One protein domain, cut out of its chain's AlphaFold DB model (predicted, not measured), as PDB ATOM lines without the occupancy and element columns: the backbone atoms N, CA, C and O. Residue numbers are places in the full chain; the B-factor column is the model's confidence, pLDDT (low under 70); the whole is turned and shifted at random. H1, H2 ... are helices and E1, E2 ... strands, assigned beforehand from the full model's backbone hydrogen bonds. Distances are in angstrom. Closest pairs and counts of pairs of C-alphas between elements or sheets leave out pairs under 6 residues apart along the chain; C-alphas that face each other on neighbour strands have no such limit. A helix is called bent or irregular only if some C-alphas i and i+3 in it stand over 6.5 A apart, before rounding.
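Overview. This is residues 69 to 213 of the 222 residues of an uncharacterized protein of Tsukamurella paurometabola (UniProt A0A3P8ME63). A long, strongly twisted sheet is built along both sides of one bent strand, E3, with E1 and E2 beside it on one side and E6 and E7 on the other; a smaller sheet, E5 E4 E8 E9, stands partly face to face with it, as a loose sandwich. The short helix H1 follows E5 and lies over E7. The printed part has 145 residues with nine named strands and one named helix, in the order E1 E2 E3 E4 E5 H1 E6 E7 E8 E9; both sheets are antiparallel. The class is mostly strand, though under half of the residues are in named elements. The whole is compact, with a radius of gyration of the C-alphas of 15.6 A and spans of 47 by 34 by 23 A.

Arrangement. E1, residues 72 to 82, bends by 53 degrees at residue 79 and is antiparallel to E3, residues 103 to 116, at 143 degrees; N 77 and O 113 are 2.8 A apart, within hydrogen-bond range. E3 bends by 54 degrees at residue 107. E2, residues 88 to 90, forms a hairpin with E3, with N 89 and O 105 at 2.9 A. On the other side of E3, E6, residues 172 to 175, has N 114 and O 173 at 2.8 A, and runs on into E7, residues 178 to 184, at 57 degrees; between E3 and E7, N 106 and O 181 are 2.9 A apart. In the second sheet, E4, residues 130 to 133, and E5, residues 139 to 141, form a hairpin, with N 132 and O 140 at 2.8 A. E8, residues 192 to 196, is the other neighbour of E4, with N 194 and O 131 at 2.8 A. E8 and E9, residues 208 to 212, form a hairpin, with N 195 and O 209 at 2.8 A. Between the sheets, the closest C-alphas of E4 and E7, Ile 130 and Ile 179, are 7.9 A apart, and E1 and E9 are only just apart, at 8.5 A. H1, residues 142 to 146, is over E7 at a height over the sheet of 8.6 A and only grazes the second sheet; its O i to N i+4 pair is within hydrogen-bond range.

Along the chain. E1 begins at C-alpha 72, (107.225, 66.040, 87.608), and measures 27.6 A. E3, the longest strand, measures 35.4 A and ends at C-alpha 116, (106.342, 59.644, 83.964). E7 measures 19.1 A. E9 ends at C-alpha 212, (87.971, 70.709, 77.572).

Size, cuts and confidence. The C-alphas farthest apart, Ser 69 and Thr 101, are 48.5 A apart. The printed part has no cut. The links E2 to E3, E3 to E4, H1 to E6 and E8 to E9 are long; residues 123 to 124 pair antiparallel with residues 164 to 165. The mean pLDDT of the printed part is 90.1, with residues 96 to 100 and 159 to 161 under 70.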
ATOM      1  N   SER A  69     107.086  70.632  95.135       91.31
ATOM      2  CA  SER A  69     108.510  70.950  94.966       91.31
ATOM      3  C   SER A  69     108.888  71.306  93.520       91.31
ATOM      4  O   SER A  69     110.031  71.673  93.257       91.31
ATOM      5  N   GLY A  70     107.934  71.232  92.583       91.56
ATOM      6  CA  GLY A  70     108.146  71.481  91.155       91.56
ATOM      7  C   GLY A  70     108.610  70.249  90.370       91.56
ATOM      8  O   GLY A  70     108.865  70.333  89.167       91.56
ATOM      9  N   LYS A  71     108.694  69.087  91.014       93.75
ATOM     10  CA  LYS A  71     109.123  67.831  90.410       93.75
ATOM     11  C   LYS A  71     107.970  67.165  89.670       93.75
ATOM     12  O   LYS A  71     106.853  67.064  90.175       93.75
ATOM     13  N   ARG A  72     108.236  66.689  88.452       96.00
ATOM     14  CA  ARG A  72     107.225  66.040  87.608       96.00
ATOM     15  C   ARG A  72     106.702  64.769  88.275       96.00
ATOM     16  O   ARG A  72     107.474  63.878  88.618       96.00
ATOM     17  N   ILE A  73     105.380  64.668  88.359       96.62
ATOM     18  CA  ILE A  73     104.661  63.424  88.633       96.62
ATOM     19  C   ILE A  73     104.412  62.724  87.299       96.62
ATOM     20  O   ILE A  73     104.909  61.624  87.061       96.62
ATOM     21  N   VAL A  74     103.703  63.401  86.396       97.81
ATOM     22  CA  VAL A  74     103.341  62.864  85.085       97.81
ATOM     23  C   VAL A  74     103.054  63.994  84.102       97.81
ATOM     24  O   VAL A  74     102.541  65.043  84.483       97.81
ATOM     25  N   LYS A  75     103.352  63.777  82.825       97.94
ATOM     26  CA  LYS A  75     102.844  64.576  81.713       97.94
ATOM     27  C   LYS A  75     101.998  63.687  80.808       97.94
ATOM     28  O   LYS A  75     102.431  62.604  80.421       97.94
ATOM     29  N   ILE A  76     100.786  64.131  80.497       98.06
ATOM     30  CA  ILE A  76      99.799  63.366  79.733       98.06
ATOM     31  C   ILE A  76      99.439  64.163  78.487       98.06
ATOM     32  O   ILE A  76      99.029  65.314  78.586       98.06
ATOM     33  N   THR A  77      99.594  63.550  77.316       97.75
ATOM     34  CA  THR A  77      99.221  64.139  76.026       97.75
ATOM     35  C   THR A  77      98.106  63.299  75.411       97.75
ATOM     36  O   THR A  77      98.399  62.194  74.939       97.75
ATOM     37  N   PRO A  78      96.843  63.756  75.425       96.81
ATOM     38  CA  PRO A  78      95.785  63.084  74.685       96.81
ATOM     39  C   PRO A  78      96.084  63.159  73.187       96.81
ATOM     40  O   PRO A  78      96.483  64.202  72.676       96.81
ATOM     41  N   LEU A  79      95.919  62.039  72.490       95.75
ATOM     42  CA  LEU A  79      96.228  61.925  71.064       95.75
ATOM     43  C   LEU A  79      94.957  61.770  70.232       95.75
ATOM     44  O   LEU A  79      94.816  62.423  69.204       95.75
ATOM     45  N   LYS A  80      94.043  60.893  70.657       95.50
ATOM     46  CA  LYS A  80      92.766  60.660  69.973       95.50
ATOM     47  C   LYS A  80      91.779  59.903  70.855       95.50
ATOM     48  O   LYS A  80      92.173  59.197  71.781       95.50
ATOM     49  N   LEU A  81      90.504  60.013  70.501       96.38
ATOM     50  CA  LEU A  81      89.448  59.108  70.938       96.38
ATOM     51  C   LEU A  81      89.204  58.121  69.798       96.38
ATOM     52  O   LEU A  81      88.728  58.506  68.732       96.38
ATOM     53  N   ASP A  82      89.606  56.871  69.993       94.94
ATOM     54  CA  ASP A  82      89.571  55.848  68.950       94.94
ATOM     55  C   ASP A  82      88.421  54.866  69.193       94.94
ATOM     56  O   ASP A  82      88.442  54.089  70.146       94.94
ATOM     57  N   ALA A  83      87.415  54.927  68.329       94.12
ATOM     58  CA  ALA A  83      86.224  54.087  68.334       94.12
ATOM     59  C   ALA A  83      86.306  52.931  67.316       94.12
ATOM     60  O   ALA A  83      85.314  52.234  67.097       94.12
ATOM     61  N   THR A  84      87.461  52.717  66.675       92.62
ATOM     62  CA  THR A  84      87.652  51.649  65.681       92.62
ATOM     63  C   THR A  84      87.383  50.285  66.313       92.62
ATOM     64  O   THR A  84      88.070  49.880  67.252       92.62
ATOM     65  N   GLY A  85      86.399  49.545  65.800       91.19
ATOM     66  CA  GLY A  85      86.033  48.235  66.349       91.19
ATOM     67  C   GLY A  85      85.447  48.291  67.763       91.19
ATOM     68  O   GLY A  85      85.518  47.294  68.472       91.19
ATOM     69  N   CYS A  86      84.916  49.438  68.188       93.81
ATOM     70  CA  CYS A  86      84.214  49.569  69.458       93.81
ATOM     71  C   CYS A  86      82.699  49.635  69.268       93.81
ATOM     72  O   CYS A  86      82.198  50.222  68.305       93.81
ATOM     73  N   ASP A  87      81.979  49.057  70.222       94.81
ATOM     74  CA  ASP A  87      80.527  49.067  70.255       94.81
ATOM     75  C   ASP A  87      79.973  50.414  70.734       94.81
ATOM     76  O   ASP A  87      80.647  51.253  71.344       94.81
ATOM     77  N   SER A  88      78.689  50.625  70.464       94.12
ATOM     78  CA  SER A  88      77.955  51.786  70.954       94.12
ATOM     79  C   SER A  88      76.506  51.427  71.242       94.12
ATOM     80  O   SER A  88      75.936  50.512  70.643       94.12
ATOM     81  N   ILE A  89      75.892  52.167  72.159       92.44
ATOM     82  CA  ILE A  89      74.510  51.951  72.570       92.44
ATOM     83  C   ILE A  89      73.793  53.284  72.774       92.44
ATOM     84  O   ILE A  89      74.385  54.278  73.188       92.44
ATOM     85  N   SER A  90      72.495  53.319  72.479       90.12
ATOM     86  CA  SER A  90      71.658  54.476  72.813       90.12
ATOM     87  C   SER A  90      71.606  54.674  74.327       90.12
ATOM     88  O   SER A  90      71.337  53.720  75.058       90.12
ATOM     89  N   ALA A  91      71.764  55.915  74.795       87.19
ATOM     90  CA  ALA A  91      71.637  56.250  76.213       87.19
ATOM     91  C   ALA A  91      70.244  55.920  76.777       87.19
ATOM     92  O   ALA A  91      70.103  55.678  77.975       87.19
ATOM     93  N   SER A  92      69.216  55.842  75.924       84.50
ATOM     94  CA  SER A  92      67.864  55.412  76.310       84.50
ATOM     95  C   SER A  92      67.770  53.947  76.759       84.50
ATOM     96  O   SER A  92      66.727  53.532  77.253       84.50
ATOM     97  N   LYS A  93      68.825  53.145  76.562       85.75
ATOM     98  CA  LYS A  93      68.888  51.744  77.006       85.75
ATOM     99  C   LYS A  93      69.548  51.564  78.378       85.75
ATOM    100  O   LYS A  93      69.555  50.446  78.880       85.75
ATOM    101  N   LEU A  94      70.100  52.627  78.964       82.88
ATOM    102  CA  LEU A  94      70.726  52.581  80.288       82.88
ATOM    103  C   LEU A  94      69.683  52.425  81.398       82.88
ATOM    104  O   LEU A  94      68.543  52.887  81.271       82.88
ATOM    105  N   ALA A  95      70.068  51.796  82.506       70.81
ATOM    106  CA  ALA A  95      69.153  51.549  83.611       70.81
ATOM    107  C   ALA A  95      68.722  52.867  84.285       70.81
ATOM    108  O   ALA A  95      69.546  53.686  84.681       70.81
ATOM    109  N   GLY A  96      67.408  53.077  84.440       67.50
ATOM    110  CA  GLY A  96      66.869  54.300  85.056       67.50
ATOM    111  C   GLY A  96      67.008  55.563  84.194       67.50
ATOM    112  O   GLY A  96      66.894  56.673  84.709       67.50
ATOM    113  N   SER A  97      67.260  55.400  82.894       62.28
ATOM    114  CA  SER A  97      67.432  56.495  81.945       62.28
ATOM    115  C   SER A  97      66.097  56.954  81.348       62.28
ATOM    116  O   SER A  97      65.473  56.231  80.577       62.28
ATOM    117  N   GLU A  98      65.710  58.205  81.623       62.75
ATOM    118  CA  GLU A  98      64.893  59.033  80.710       62.75
ATOM    119  C   GLU A  98      65.806  59.814  79.745       62.75
ATOM    120  O   GLU A  98      65.554  60.964  79.379       62.75
ATOM    121  N   GLY A  99      66.956  59.226  79.411       59.97
ATOM    122  CA  GLY A  99      68.002  59.889  78.658       59.97
ATOM    123  C   GLY A  99      67.567  60.230  77.233       59.97
ATOM    124  O   GLY A  99      66.650  59.614  76.676       59.97
ATOM    125  N   PRO A 100      68.241  61.200  76.599       66.62
ATOM    126  CA  PRO A 100      67.873  61.664  75.278       66.62
ATOM    127  C   PRO A 100      68.086  60.545  74.265       66.62
ATOM    128  O   PRO A 100      69.121  59.874  74.265       66.62
ATOM    129  N   THR A 101      67.135  60.381  73.351       78.19
ATOM    130  CA  THR A 101      67.250  59.414  72.252       78.19
ATOM    131  C   THR A 101      68.315  59.809  71.227       78.19
ATOM    132  O   THR A 101      68.710  58.980  70.410       78.19
ATOM    133  N   ASP A 102      68.805  61.054  71.261       85.44
ATOM    134  CA  ASP A 102      69.873  61.550  70.394       85.44
ATOM    135  C   ASP A 102      71.283  61.373  70.977       85.44
ATOM    136  O   ASP A 102      72.248  61.738  70.301       85.44
ATOM    137  N   VAL A 103      71.421  60.819  72.189       89.00
ATOM    138  CA  VAL A 103      72.716  60.536  72.825       89.00
ATOM    139  C   VAL A 103      73.094  59.071  72.647       89.00
ATOM    140  O   VAL A 103      72.365  58.160  73.040       89.00
ATOM    141  N   ILE A 104      74.291  58.852  72.111       92.19
ATOM    142  CA  ILE A 104      74.913  57.537  71.975       92.19
ATOM    143  C   ILE A 104      76.078  57.446  72.955       92.19
ATOM    144  O   ILE A 104      76.958  58.306  72.964       92.19
ATOM    145  N   VAL A 105      76.096  56.400  73.776       93.38
ATOM    146  CA  VAL A 105      77.257  56.028  74.585       93.38
ATOM    147  C   VAL A 105      78.166  55.162  73.731       93.38
ATOM    148  O   VAL A 105      77.759  54.106  73.251       93.38
ATOM    149  N   ASN A 106      79.391  55.628  73.519       94.69
ATOM    150  CA  ASN A 106      80.392  54.944  72.712       94.69
ATOM    151  C   ASN A 106      81.429  54.327  73.648       94.69
ATOM    152  O   ASN A 106      81.972  55.045  74.491       94.69
ATOM    153  N   ALA A 107      81.737  53.041  73.484       94.50
ATOM    154  CA  ALA A 107      83.019  52.540  73.952       94.50
ATOM    155  C   ALA A 107      84.102  53.155  73.054       94.50
ATOM    156  O   ALA A 107      83.973  53.169  71.829       94.50
ATOM    157  N   VAL A 108      85.143  53.728  73.649       94.62
ATOM    158  CA  VAL A 108      86.265  54.322  72.916       94.62
ATOM    159  C   VAL A 108      87.562  54.062  73.660       94.62
ATOM    160  O   VAL A 108      87.588  53.970  74.886       94.62
ATOM    161  N   ARG A 109      88.670  54.011  72.930       94.19
ATOM    162  CA  ARG A 109      90.010  54.032  73.514       94.19
ATOM    163  C   ARG A 109      90.443  55.480  73.667       94.19
ATOM    164  O   ARG A 109      90.591  56.196  72.672       94.19
ATOM    165  N   PHE A 110      90.679  55.913  74.901       95.50
ATOM    166  CA  PHE A 110      91.320  57.199  75.168       95.50
ATOM    167  C   PHE A 110      92.816  57.040  74.903       95.50
ATOM    168  O   PHE A 110      93.566  56.603  75.772       95.50
ATOM    169  N   VAL A 111      93.269  57.329  73.685       95.56
ATOM    170  CA  VAL A 111      94.673  57.134  73.324       95.56
ATOM    171  C   VAL A 111      95.480  58.341  73.766       95.56
ATOM    172  O   VAL A 111      95.218  59.465  73.336       95.56
ATOM    173  N   ALA A 112      96.493  58.106  74.594       96.75
ATOM    174  CA  ALA A 112      97.345  59.155  75.126       96.75
ATOM    175  C   ALA A 112      98.791  58.698  75.292       96.75
ATOM    176  O   ALA A 112      99.077  57.536  75.594       96.75
ATOM    177  N   LYS A 113      99.713  59.646  75.141       96.88
ATOM    178  CA  LYS A 113     101.103  59.493  75.562       96.88
ATOM    179  C   LYS A 113     101.215  59.902  77.027       96.88
ATOM    180  O   LYS A 113     100.828  61.011  77.389       96.88
ATOM    181  N   VAL A 114     101.785  59.028  77.843       97.31
ATOM    182  CA  VAL A 114     102.150  59.310  79.232       97.31
ATOM    183  C   VAL A 114     103.667  59.387  79.335       97.31
ATOM    184  O   VAL A 114     104.385  58.556  78.776       97.31
ATOM    185  N   GLU A 115     104.153  60.412  80.020       97.81
ATOM    186  CA  GLU A 115     105.557  60.647  80.347       97.81
ATOM    187  C   GLU A 115     105.664  60.743  81.870       97.81
ATOM    188  O   GLU A 115     105.193  61.708  82.475       97.81
ATOM    189  N   THR A 116     106.223  59.719  82.505       97.44
ATOM    190  CA  THR A 116     106.342  59.644  83.964       97.44
ATOM    191  C   THR A 116     107.531  60.474  84.438       97.44
ATOM    192  O   THR A 116     108.551  60.568  83.754       97.44
ATOM    193  N   GLY A 117     107.405  61.097  85.607       96.50
ATOM    194  CA  GLY A 117     108.556  61.623  86.337       96.50
ATOM    195  C   GLY A 117     109.117  60.577  87.296       96.50
ATOM    196  O   GLY A 117     109.082  59.377  87.018       96.50
ATOM    197  N   ASP A 118     109.589  61.016  88.459       94.75
ATOM    198  CA  ASP A 118     110.189  60.105  89.446       94.75
ATOM    199  C   ASP A 118     109.157  59.363  90.311       94.75
ATOM    200  O   ASP A 118     109.522  58.577  91.186       94.75
ATOM    201  N   TYR A 119     107.874  59.645  90.110       95.69
ATOM    202  CA  TYR A 119     106.797  59.000  90.840       95.69
ATOM    203  C   TYR A 119     106.433  57.676  90.185       95.69
ATOM    204  O   TYR A 119     106.303  57.572  88.964       95.69
ATOM    205  N   LYS A 120     106.249  56.658  91.021       94.19
ATOM    206  CA  LYS A 120     105.728  55.361  90.598       94.19
ATOM    207  C   LYS A 120     104.207  55.373  90.649       94.19
ATOM    208  O   LYS A 120     103.603  56.139  91.392       94.19
ATOM    209  N   SER A 121     103.606  54.516  89.843       94.12
ATOM    210  CA  SER A 121     102.202  54.146  89.944       94.12
ATOM    211  C   SER A 121     102.056  52.737  89.393       94.12
ATOM    212  O   SER A 121     102.742  52.366  88.432       94.12
ATOM    213  N   SER A 122     101.174  51.940  89.989       92.25
ATOM    214  CA  SER A 122     100.836  50.622  89.452       92.25
ATOM    215  C   SER A 122     100.144  50.745  88.091       92.25
ATOM    216  O   SER A 122     100.367  49.909  87.212       92.25
ATOM    217  N   GLN A 123      99.342  51.799  87.910       93.00
ATOM    218  CA  GLN A 123      98.488  52.025  86.751       93.00
ATOM    219  C   GLN A 123      98.409  53.519  86.428       93.00
ATOM    220  O   GLN A 123      97.907  54.317  87.218       93.00
ATOM    221  N   TRP A 124      98.838  53.896  85.227       94.62
ATOM    222  CA  TRP A 124      98.592  55.236  84.699       94.62
ATOM    223  C   TRP A 124      97.338  55.256  83.833       94.62
ATOM    224  O   TRP A 124      97.063  54.299  83.110       94.62
ATOM    225  N   LEU A 125      96.607  56.372  83.870       93.50
ATOM    226  CA  LEU A 125      95.435  56.614  83.024       93.50
ATOM    227  C   LEU A 125      94.394  55.478  83.101       93.50
ATOM    228  O   LEU A 125      93.867  55.029  82.091       93.50
ATOM    229  N   TRP A 126      94.143  54.955  84.301       92.38
ATOM    230  CA  TRP A 126      93.194  53.858  84.481       92.38
ATOM    231  C   TRP A 126      91.747  54.335  84.320       92.38
ATOM    232  O   TRP A 126      91.411  55.443  84.739       92.38
ATOM    233  N   GLN A 127      90.882  53.491  83.749       91.00
ATOM    234  CA  GLN A 127      89.492  53.843  83.431       91.00
ATOM    235  C   GLN A 127      88.724  54.381  84.646       91.00
ATOM    236  O   GLN A 127      87.991  55.358  84.518       91.00
ATOM    237  N   SER A 128      88.904  53.785  85.830       91.56
ATOM    238  CA  SER A 128      88.157  54.194  87.029       91.56
ATOM    239  C   SER A 128      88.512  55.583  87.548       91.56
ATOM    240  O   SER A 128      87.779  56.128  88.362       91.56
ATOM    241  N   ASN A 129      89.637  56.136  87.104       94.56
ATOM    242  CA  ASN A 129      90.107  57.462  87.480       94.56
ATOM    243  C   ASN A 129      89.780  58.511  86.414       94.56
ATOM    244  O   ASN A 129      90.208  59.657  86.547       94.56
ATOM    245  N   ILE A 130      89.095  58.115  85.338       95.62
ATOM    246  CA  ILE A 130      88.631  59.018  84.294       95.62
ATOM    247  C   ILE A 130      87.203  59.435  84.621       95.62
ATOM    248  O   ILE A 130      86.339  58.600  84.878       95.62
ATOM    249  N   ASP A 131      86.943  60.731  84.536       95.38
ATOM    250  CA  ASP A 131      85.642  61.308  84.839       95.38
ATOM    251  C   ASP A 131      85.127  62.096  83.644       95.38
ATOM    252  O   ASP A 131      85.888  62.697  82.887       95.38
ATOM    253  N   LEU A 132      83.814  62.148  83.494       96.12
ATOM    254  CA  LEU A 132      83.147  62.975  82.506       96.12
ATOM    255  C   LEU A 132      82.446  64.123  83.215       96.12
ATOM    256  O   LEU A 132      81.674  63.913  84.151       96.12
ATOM    257  N   ILE A 133      82.704  65.344  82.754       95.19
ATOM    258  CA  ILE A 133      82.092  66.550  83.299       95.19
ATOM    259  C   ILE A 133      80.994  66.994  82.336       95.19
ATOM    260  O   ILE A 133      81.274  67.368  81.199       95.19
ATOM    261  N   ALA A 134      79.739  66.977  82.772       90.31
ATOM    262  CA  ALA A 134      78.609  67.481  81.996       90.31
ATOM    263  C   ALA A 134      78.619  69.024  81.908       90.31
ATOM    264  O   ALA A 134      79.281  69.709  82.689       90.31
ATOM    265  N   ASN A 135      77.864  69.614  80.971       87.38
ATOM    266  CA  ASN A 135      77.792  71.081  80.812       87.38
ATOM    267  C   ASN A 135      77.228  71.787  82.062       87.38
ATOM    268  O   ASN A 135      77.583  72.937  82.301       87.38
ATOM    269  N   ASN A 136      76.407  71.108  82.872       86.12
ATOM    270  CA  ASN A 136      75.906  71.621  84.155       86.12
ATOM    271  C   ASN A 136      76.927  71.480  85.309       86.12
ATOM    272  O   ASN A 136      76.619  71.835  86.442       86.12
ATOM    273  N   GLY A 137      78.123  70.947  85.040       87.69
ATOM    274  CA  GLY A 137      79.174  70.720  86.031       87.69
ATOM    275  C   GLY A 137      79.055  69.410  86.812       87.69
ATOM    276  O   GLY A 137      79.957  69.117  87.594       87.69
ATOM    277  N   GLN A 138      78.004  68.609  86.595       89.38
ATOM    278  CA  GLN A 138      77.898  67.281  87.193       89.38
ATOM    279  C   GLN A 138      79.044  66.392  86.702       89.38
ATOM    280  O   GLN A 138      79.396  66.401  85.523       89.38
ATOM    281  N   VAL A 139      79.609  65.620  87.624       91.31
ATOM    282  CA  VAL A 139      80.698  64.684  87.359       91.31
ATOM    283  C   VAL A 139      80.143  63.267  87.406       91.31
ATOM    284  O   VAL A 139      79.411  62.925  88.334       91.31
ATOM    285  N   VAL A 140      80.496  62.452  86.417       90.88
ATOM    286  CA  VAL A 140      80.215  61.014  86.394       90.88
ATOM    287  C   VAL A 140      81.529  60.289  86.152       90.88
ATOM    288  O   VAL A 140      82.226  60.603  85.188       90.88
ATOM    289  N   THR A 141      81.888  59.341  87.015       92.12
ATOM    290  CA  THR A 141      83.115  58.562  86.812       92.12
ATOM    291  C   THR A 141      82.888  57.512  85.728       92.12
ATOM    292  O   THR A 141      81.780  56.998  85.546       92.12
ATOM    293  N   ASN A 142      83.937  57.153  84.996       92.75
ATOM    294  CA  ASN A 142      83.841  56.063  84.032       92.75
ATOM    295  C   ASN A 142      83.604  54.710  84.719       92.75
ATOM    296  O   ASN A 142      82.999  53.819  84.121       92.75
ATOM    297  N   LEU A 143      84.020  54.577  85.985       91.12
ATOM    298  CA  LEU A 143      83.679  53.432  86.823       91.12
ATOM    299  C   LEU A 143      82.168  53.342  87.059       91.12
ATOM    300  O   LEU A 143      81.609  52.264  86.887       91.12
ATOM    301  N   ASP A 144      81.506  54.450  87.404       89.44
ATOM    302  CA  ASP A 144      80.053  54.461  87.602       89.44
ATOM    303  C   ASP A 144      79.336  54.036  86.315       89.44
ATOM    304  O   ASP A 144      78.467  53.174  86.368       89.44
ATOM    305  N   LEU A 145      79.752  54.551  85.148       88.44
ATOM    306  CA  LEU A 145      79.204  54.111  83.858       88.44
ATOM    307  C   LEU A 145      79.419  52.608  83.632       88.44
ATOM    308  O   LEU A 145      78.481  51.905  83.278       88.44
ATOM    309  N   SER A 146      80.624  52.097  83.892       87.81
ATOM    310  CA  SER A 146      80.953  50.678  83.682       87.81
ATOM    311  C   SER A 146      80.137  49.698  84.527       87.81
ATOM    312  O   SER A 146      80.119  48.508  84.231       87.81
ATOM    313  N   GLN A 147      79.481  50.186  85.583       88.62
ATOM    314  CA  GLN A 147      78.616  49.381  86.441       88.62
ATOM    315  C   GLN A 147      77.179  49.282  85.912       88.62
ATOM    316  O   GLN A 147      76.404  48.490  86.451       88.62
ATOM    317  N   ASP A 148      76.805  50.057  84.886       88.00
ATOM    318  CA  ASP A 148      75.502  49.912  84.241       88.00
ATOM    319  C   ASP A 148      75.449  48.581  83.465       88.00
ATOM    320  O   ASP A 148      76.289  48.354  82.589       88.00
ATOM    321  N   PRO A 149      74.467  47.699  83.731       86.31
ATOM    322  CA  PRO A 149      74.342  46.428  83.021       86.31
ATOM    323  C   PRO A 149      74.184  46.573  81.504       86.31
ATOM    324  O   PRO A 149      74.573  45.683  80.765       86.31
ATOM    325  N   ALA A 150      73.632  47.682  81.007       86.44
ATOM    326  CA  ALA A 150      73.527  47.915  79.570       86.44
ATOM    327  C   ALA A 150      74.883  48.249  78.925       86.44
ATOM    328  O   ALA A 150      75.005  48.184  77.702       86.44
ATOM    329  N   LEU A 151      75.887  48.621  79.729       86.88
ATOM    330  CA  LEU A 151      77.247  48.883  79.269       86.88
ATOM    331  C   LEU A 151      78.189  47.688  79.433       86.88
ATOM    332  O   LEU A 151      79.271  47.723  78.856       86.88
ATOM    333  N   SER A 152      77.801  46.624  80.149       79.69
ATOM    334  CA  SER A 152      78.646  45.423  80.273       79.69
ATOM    335  C   SER A 152      78.894  44.725  78.940       79.69
ATOM    336  O   SER A 152      79.892  44.025  78.798       79.69
ATOM    337  N   ASP A 153      77.988  44.930  77.983       77.12
ATOM    338  CA  ASP A 153      77.981  44.252  76.689       77.12
ATOM    339  C   ASP A 153      78.541  45.125  75.556       77.12
ATOM    340  O   ASP A 153      78.560  44.681  74.409       77.12
ATOM    341  N   ILE A 154      78.962  46.367  75.840       86.94
ATOM    342  CA  ILE A 154      79.636  47.212  74.849       86.94
ATOM    343  C   ILE A 154      81.121  47.334  75.164       86.94
ATOM    344  O   ILE A 154      81.520  47.798  76.228       86.94
ATOM    345  N   GLU A 155      81.964  46.964  74.210       87.81
ATOM    346  CA  GLU A 155      83.407  46.991  74.413       87.81
ATOM    347  C   GLU A 155      84.164  47.419  73.157       87.81
ATOM    348  O   GLU A 155      83.602  47.654  72.090       87.81
ATOM    349  N   CYS A 156      85.476  47.572  73.307       89.31
ATOM    350  CA  CYS A 156      86.380  47.789  72.190       89.31
ATOM    351  C   CYS A 156      87.055  46.472  71.812       89.31
ATOM    352  O   CYS A 156      87.951  46.007  72.519       89.31
ATOM    353  N   HIS A 157      86.681  45.919  70.661       85.88
ATOM    354  CA  HIS A 157      87.217  44.666  70.133       85.88
ATOM    355  C   HIS A 157      88.599  44.863  69.503       85.88
ATOM    356  O   HIS A 157      88.883  45.887  68.875       85.88
ATOM    357  N   GLY A 158      89.473  43.863  69.631       73.25
ATOM    358  CA  GLY A 158      90.797  43.846  68.999       73.25
ATOM    359  C   GLY A 158      91.961  44.339  69.874       73.25
ATOM    360  O   GLY A 158      91.795  44.795  71.001       73.25
ATOM    361  N   ALA A 159      93.180  44.213  69.338       60.03
ATOM    362  CA  ALA A 159      94.429  44.182  70.112       60.03
ATOM    363  C   ALA A 159      94.959  45.535  70.636       60.03
ATOM    364  O   ALA A 159      95.944  45.553  71.377       60.03
ATOM    365  N   MET A 160      94.359  46.677  70.282       58.16
ATOM    366  CA  MET A 160      94.790  47.964  70.843       58.16
ATOM    367  C   MET A 160      94.222  48.151  72.252       58.16
ATOM    368  O   MET A 160      93.204  48.795  72.442       58.16
ATOM    369  N   ASN A 161      94.888  47.617  73.268       62.50
ATOM    370  CA  ASN A 161      94.690  48.088  74.639       62.50
ATOM    371  C   ASN A 161      96.001  47.993  75.429       62.50
ATOM    372  O   ASN A 161      96.097  47.204  76.373       62.50
ATOM    373  N   PRO A 162      97.066  48.727  75.039       74.00
ATOM    374  CA  PRO A 162      98.242  48.812  75.883       74.00
ATOM    375  C   PRO A 162      97.855  49.572  77.150       74.00
ATOM    376  O   PRO A 162      97.929  50.798  77.223       74.00
ATOM    377  N   GLN A 163      97.437  48.823  78.164       84.25
ATOM    378  CA  GLN A 163      97.294  49.337  79.510       84.25
ATOM    379  C   GLN A 163      98.651  49.890  79.966       84.25
ATOM    380  O   GLN A 163      99.732  49.345  79.678       84.25
ATOM    381  N   LEU A 164      98.612  51.008  80.681       89.94
ATOM    382  CA  LEU A 164      99.807  51.675  81.188       89.94
ATOM    383  C   LEU A 164     100.146  51.164  82.592       89.94
ATOM    384  O   LEU A 164     100.259  51.930  83.545       89.94
ATOM    385  N   ILE A 165     100.299  49.846  82.699       90.75
ATOM    386  CA  ILE A 165     100.699  49.152  83.926       90.75
ATOM    387  C   ILE A 165     102.220  49.125  84.024       90.75
ATOM    388  O   ILE A 165     102.897  48.857  83.026       90.75
ATOM    389  N   GLY A 166     102.745  49.375  85.227       89.81
ATOM    390  CA  GLY A 166     104.167  49.195  85.531       89.81
ATOM    391  C   GLY A 166     105.098  50.026  84.645       89.81
ATOM    392  O   GLY A 166     106.203  49.586  84.331       89.81
ATOM    393  N   VAL A 167     104.647  51.202  84.199       93.25
ATOM    394  CA  VAL A 167     105.472  52.117  83.399       93.25
ATOM    395  C   VAL A 167     106.629  52.608  84.277       93.25
ATOM    396  O   VAL A 167     106.359  53.174  85.340       93.25
ATOM    397  N   PRO A 168     107.902  52.408  83.878       95.75
ATOM    398  CA  PRO A 168     109.043  52.866  84.666       95.75
ATOM    399  C   PRO A 168     109.000  54.374  84.913       95.75
ATOM    400  O   PRO A 168     108.457  55.127  84.106       95.75
ATOM    401  N   THR A 169     109.607  54.833  86.002       96.56
ATOM    402  CA  THR A 169     109.845  56.264  86.248       96.56
ATOM    403  C   THR A 169     110.725  56.864  85.155       96.56
ATOM    404  O   THR A 169     111.576  56.160  84.608       96.56
ATOM    405  N   ASN A 170     110.569  58.158  84.877       97.00
ATOM    406  CA  ASN A 170     111.343  58.889  83.870       97.00
ATOM    407  C   ASN A 170     111.294  58.243  82.478       97.00
ATOM    408  O   ASN A 170     112.288  58.217  81.751       97.00
ATOM    409  N   SER A 171     110.141  57.686  82.110       97.06
ATOM    410  CA  SER A 171     109.944  57.007  80.831       97.06
ATOM    411  C   SER A 171     108.692  57.506  80.124       97.06
ATOM    412  O   SER A 171     107.932  58.320  80.651       97.06
ATOM    413  N   SER A 172     108.476  57.031  78.897       96.00
ATOM    414  CA  SER A 172     107.264  57.335  78.150       96.00
ATOM    415  C   SER A 172     106.645  56.090  77.541       96.00
ATOM    416  O   SER A 172     107.348  55.203  77.058       96.00
ATOM    417  N   LYS A 173     105.313  56.049  77.537       95.94
ATOM    418  CA  LYS A 173     104.527  54.996  76.903       95.94
ATOM    419  C   LYS A 173     103.232  55.575  76.342       95.94
ATOM    420  O   LYS A 173     102.631  56.463  76.941       95.94
ATOM    421  N   VAL A 174     102.801  55.061  75.194       95.25
ATOM    422  CA  VAL A 174     101.469  55.340  74.645       95.25
ATOM    423  C   VAL A 174     100.518  54.243  75.102       95.25
ATOM    424  O   VAL A 174     100.840  53.056  75.015       95.25
ATOM    425  N   GLY A 175      99.368  54.661  75.620       93.06
ATOM    426  CA  GLY A 175      98.318  53.800  76.140       93.06
ATOM    427  C   GLY A 175      96.963  54.156  75.560       93.06
ATOM    428  O   GLY A 175      96.809  55.215  74.955       93.06
ATOM    429  N   GLY A 176      95.993  53.269  75.753       92.19
ATOM    430  CA  GLY A 176      94.636  53.448  75.241       92.19
ATOM    431  C   GLY A 176      93.588  52.748  76.096       92.19
ATOM    432  O   GLY A 176      92.993  51.803  75.588       92.19
ATOM    433  N   PRO A 177      93.389  53.139  77.373       91.75
ATOM    434  CA  PRO A 177      92.319  52.589  78.201       91.75
ATOM    435  C   PRO A 177      90.959  52.749  77.515       91.75
ATOM    436  O   PRO A 177      90.672  53.781  76.899       91.75
ATOM    437  N   ASN A 178      90.114  51.733  77.670       91.81
ATOM    438  CA  ASN A 178      88.724  51.811  77.251       91.81
ATOM    439  C   ASN A 178      87.964  52.734  78.204       91.81
ATOM    440  O   ASN A 178      88.117  52.644  79.422       91.81
ATOM    441  N   ILE A 179      87.139  53.606  77.640       94.19
ATOM    442  CA  ILE A 179      86.203  54.448  78.372       94.19
ATOM    443  C   ILE A 179      84.854  54.458  77.658       94.19
ATOM    444  O   ILE A 179      84.769  54.276  76.443       94.19
ATOM    445  N   TYR A 180      83.803  54.732  78.413       94.69
ATOM    446  CA  TYR A 180      82.484  55.053  77.905       94.69
ATOM    447  C   TYR A 180      82.371  56.560  77.739       94.69
ATOM    448  O   TYR A 180      82.650  57.315  78.674       94.69
ATOM    449  N   LEU A 181      81.968  56.995  76.547       95.12
ATOM    450  CA  LEU A 181      81.835  58.399  76.190       95.12
ATOM    451  C   LEU A 181      80.456  58.666  75.552       95.12
ATOM    452  O   LEU A 181      80.227  58.297  74.393       95.12
ATOM    453  N   PRO A 182      79.523  59.307  76.279       93.38
ATOM    454  CA  PRO A 182      78.254  59.758  75.734       93.38
ATOM    455  C   PRO A 182      78.478  60.961  74.818       93.38
ATOM    456  O   PRO A 182      79.017  61.983  75.240       93.38
ATOM    457  N   ILE A 183      78.027  60.855  73.571       92.38
ATOM    458  CA  ILE A 183      78.022  61.935  72.585       92.38
ATOM    459  C   ILE A 183      76.633  61.983  71.959       92.38
ATOM    460  O   ILE A 183      76.151  60.992  71.412       92.38
ATOM    461  N   GLY A 184      75.982  63.138  72.045       86.56
ATOM    462  CA  GLY A 184      74.732  63.416  71.354       86.56
ATOM    463  C   GLY A 184      74.892  64.493  70.298       86.56
ATOM    464  O   GLY A 184      75.804  65.323  70.361       86.56
ATOM    465  N   LYS A 185      73.967  64.506  69.335       80.44
ATOM    466  CA  LYS A 185      73.946  65.522  68.270       80.44
ATOM    467  C   LYS A 185      73.798  66.936  68.831       80.44
ATOM    468  O   LYS A 185      74.361  67.870  68.276       80.44
ATOM    469  N   THR A 186      73.041  67.085  69.917       76.31
ATOM    470  CA  THR A 186      72.726  68.389  70.519       76.31
ATOM    471  C   THR A 186      73.736  68.849  71.568       76.31
ATOM    472  O   THR A 186      73.928  70.050  71.742       76.31
ATOM    473  N   ASN A 187      74.399  67.923  72.268       76.12
ATOM    474  CA  ASN A 187      75.296  68.263  73.373       76.12
ATOM    475  C   ASN A 187      76.790  68.179  73.021       76.12
ATOM    476  O   ASN A 187      77.601  68.687  73.791       76.12
ATOM    477  N   GLY A 188      77.162  67.541  71.903       85.25
ATOM    478  CA  GLY A 188      78.559  67.329  71.501       85.25
ATOM    479  C   GLY A 188      79.370  66.445  72.460       85.25
ATOM    480  O   GLY A 188      80.586  66.349  72.311       85.25
ATOM    481  N   GLY A 189      78.717  65.817  73.447       91.94
ATOM    482  CA  GLY A 189      79.300  65.040  74.544       91.94
ATOM    483  C   GLY A 189      79.626  65.854  75.809       91.94
ATOM    484  O   GLY A 189      79.121  66.968  75.969       91.94
ATOM    485  N   PRO A 190      80.426  65.326  76.756       94.81
ATOM    486  CA  PRO A 190      80.744  66.022  78.008       94.81
ATOM    487  C   PRO A 190      81.505  67.330  77.755       94.81
ATOM    488  O   PRO A 190      82.210  67.457  76.763       94.81
ATOM    489  N   LYS A 191      81.397  68.308  78.657       95.25
ATOM    490  CA  LYS A 191      82.150  69.572  78.594       95.25
ATOM    491  C   LYS A 191      83.657  69.355  78.746       95.25
ATOM    492  O   LYS A 191      84.435  70.112  78.175       95.25
ATOM    493  N   ALA A 192      84.059  68.367  79.538       97.06
ATOM    494  CA  ALA A 192      85.457  68.003  79.718       97.06
ATOM    495  C   ALA A 192      85.593  66.516  80.064       97.06
ATOM    496  O   ALA A 192      84.671  65.918  80.627       97.06
ATOM    497  N   ILE A 193      86.755  65.950  79.747       98.00
ATOM    498  CA  ILE A 193      87.195  64.643  80.239       98.00
ATOM    499  C   ILE A 193      88.268  64.895  81.296       98.00
ATOM    500  O   ILE A 193      89.279  65.537  81.018       98.00
ATOM    501  N   GLY A 194      88.020  64.425  82.512       97.06
ATOM    502  CA  GLY A 194      88.918  64.544  83.649       97.06
ATOM    503  C   GLY A 194      89.701  63.266  83.911       97.06
ATOM    504  O   GLY A 194      89.251  62.175  83.575       97.06
ATOM    505  N   TYR A 195      90.856  63.403  84.552       96.81
ATOM    506  CA  TYR A 195      91.614  62.291  85.108       96.81
ATOM    507  C   TYR A 195      92.167  62.658  86.490       96.81
ATOM    508  O   TYR A 195      92.855  63.671  86.654       96.81
ATOM    509  N   ALA A 196      91.854  61.836  87.489       95.81
ATOM    510  CA  ALA A 196      92.444  61.906  88.819       95.81
ATOM    511  C   ALA A 196      93.800  61.186  88.816       95.81
ATOM    512  O   ALA A 196      93.887  59.989  88.541       95.81
ATOM    513  N   VAL A 197      94.873  61.918  89.111       95.50
ATOM    514  CA  VAL A 197      96.231  61.370  89.059       95.50
ATOM    515  C   VAL A 197      96.495  60.532  90.303       95.50
ATOM    516  O   VAL A 197      96.448  61.044  91.420       95.50
ATOM    517  N   MET A 198      96.835  59.262  90.085       94.06
ATOM    518  CA  MET A 198      97.195  58.313  91.136       94.06
ATOM    519  C   MET A 198      98.674  57.965  91.029       94.06
ATOM    520  O   MET A 198      99.111  57.385  90.033       94.06
ATOM    521  N   ALA A 199      99.434  58.329  92.056       94.31
ATOM    522  CA  ALA A 199     100.862  58.077  92.146       94.31
ATOM    523  C   ALA A 199     101.256  57.728  93.587       94.31
ATOM    524  O   ALA A 199     100.672  58.239  94.543       94.31
ATOM    525  N   ASP A 200     102.263  56.874  93.745       93.50
ATOM    526  CA  ASP A 200     102.752  56.430  95.047       93.50
ATOM    527  C   ASP A 200     103.221  57.631  95.883       93.50
ATOM    528  O   ASP A 200     103.993  58.473  95.421       93.50
ATOM    529  N   GLY A 201     102.754  57.710  97.132       90.56
ATOM    530  CA  GLY A 201     103.086  58.811  98.045       90.56
ATOM    531  C   GLY A 201     102.335  60.121  97.775       90.56
ATOM    532  O   GLY A 201     102.565  61.099  98.484       90.56
ATOM    533  N   VAL A 202     101.423  60.149  96.800       91.12
ATOM    534  CA  VAL A 202     100.517  61.272  96.545       91.12
ATOM    535  C   VAL A 202      99.117  60.895  97.043       91.12
ATOM    536  O   VAL A 202      98.578  59.885  96.590       91.12
ATOM    537  N   PRO A 203      98.500  61.666  97.960       90.50
ATOM    538  CA  PRO A 203      97.137  61.385  98.398       90.50
ATOM    539  C   PRO A 203      96.151  61.414  97.226       90.50
ATOM    540  O   PRO A 203      96.232  62.282  96.351       90.50
ATOM    541  N   GLU A 204      95.197  60.487  97.230       86.31
ATOM    542  CA  GLU A 204      94.144  60.420  96.216       86.31
ATOM    543  C   GLU A 204      93.391  61.754  96.100       86.31
ATOM    544  O   GLU A 204      93.123  62.430  97.095       86.31
ATOM    545  N   GLY A 205      93.087  62.164  94.867       83.88
ATOM    546  CA  GLY A 205      92.377  63.415  94.591       83.88
ATOM    547  C   GLY A 205      93.216  64.694  94.715       83.88
ATOM    548  O   GLY A 205      92.699  65.771  94.428       83.88
ATOM    549  N   THR A 206      94.505  64.617  95.077       91.75
ATOM    550  CA  THR A 206      95.374  65.811  95.197       91.75
ATOM    551  C   THR A 206      95.546  66.542  93.864       91.75
ATOM    552  O   THR A 206      95.513  67.777  93.807       91.75
ATOM    553  N   TYR A 207      95.746  65.785  92.783       94.81
ATOM    554  CA  TYR A 207      95.951  66.333  91.449       94.81
ATOM    555  C   TYR A 207      94.914  65.775  90.486       94.81
ATOM    556  O   TYR A 207      94.717  64.564  90.379       94.81
ATOM    557  N   ARG A 208      94.287  66.687  89.747       95.44
ATOM    558  CA  ARG A 208      93.334  66.377  88.690       95.44
ATOM    559  C   ARG A 208      93.724  67.139  87.440       95.44
ATOM    560  O   ARG A 208      94.165  68.286  87.526       95.44
ATOM    561  N   VAL A 209      93.556  66.499  86.297       97.00
ATOM    562  CA  VAL A 209      93.715  67.114  84.980       97.00
ATOM    563  C   VAL A 209      92.381  67.057  84.260       97.00
ATOM    564  O   VAL A 209      91.631  66.102  84.446       97.00
ATOM    565  N   GLU A 210      92.063  68.073  83.472       97.44
ATOM    566  CA  GLU A 210      90.835  68.111  82.682       97.44
ATOM    567  C   GLU A 210      91.122  68.656  81.283       97.44
ATOM    568  O   GLU A 210      91.716  69.723  81.133       97.44
ATOM    569  N   TRP A 211      90.672  67.928  80.262       97.94
ATOM    570  CA  TRP A 211      90.695  68.386  78.878       97.94
ATOM    571  C   TRP A 211      89.317  68.854  78.454       97.94
ATOM    572  O   TRP A 211      88.347  68.093  78.528       97.94
ATOM    573  N   THR A 212      89.226  70.101  78.007       97.06
ATOM    574  CA  THR A 212      87.971  70.709  77.572       97.06
ATOM    575  C   THR A 212      87.558  70.201  76.196       97.06
ATOM    576  O   THR A 212      88.389  69.898  75.335       97.06
ATOM    577  N   ARG A 213      86.242  70.087  75.999       95.75
ATOM    578  CA  ARG A 213      85.646  69.693  74.725       95.75
ATOM    579  C   ARG A 213      86.045  70.696  73.632       95.75
ATOM    580  O   ARG A 213      85.855  71.896  73.850       95.75
TER     581      ARG A 213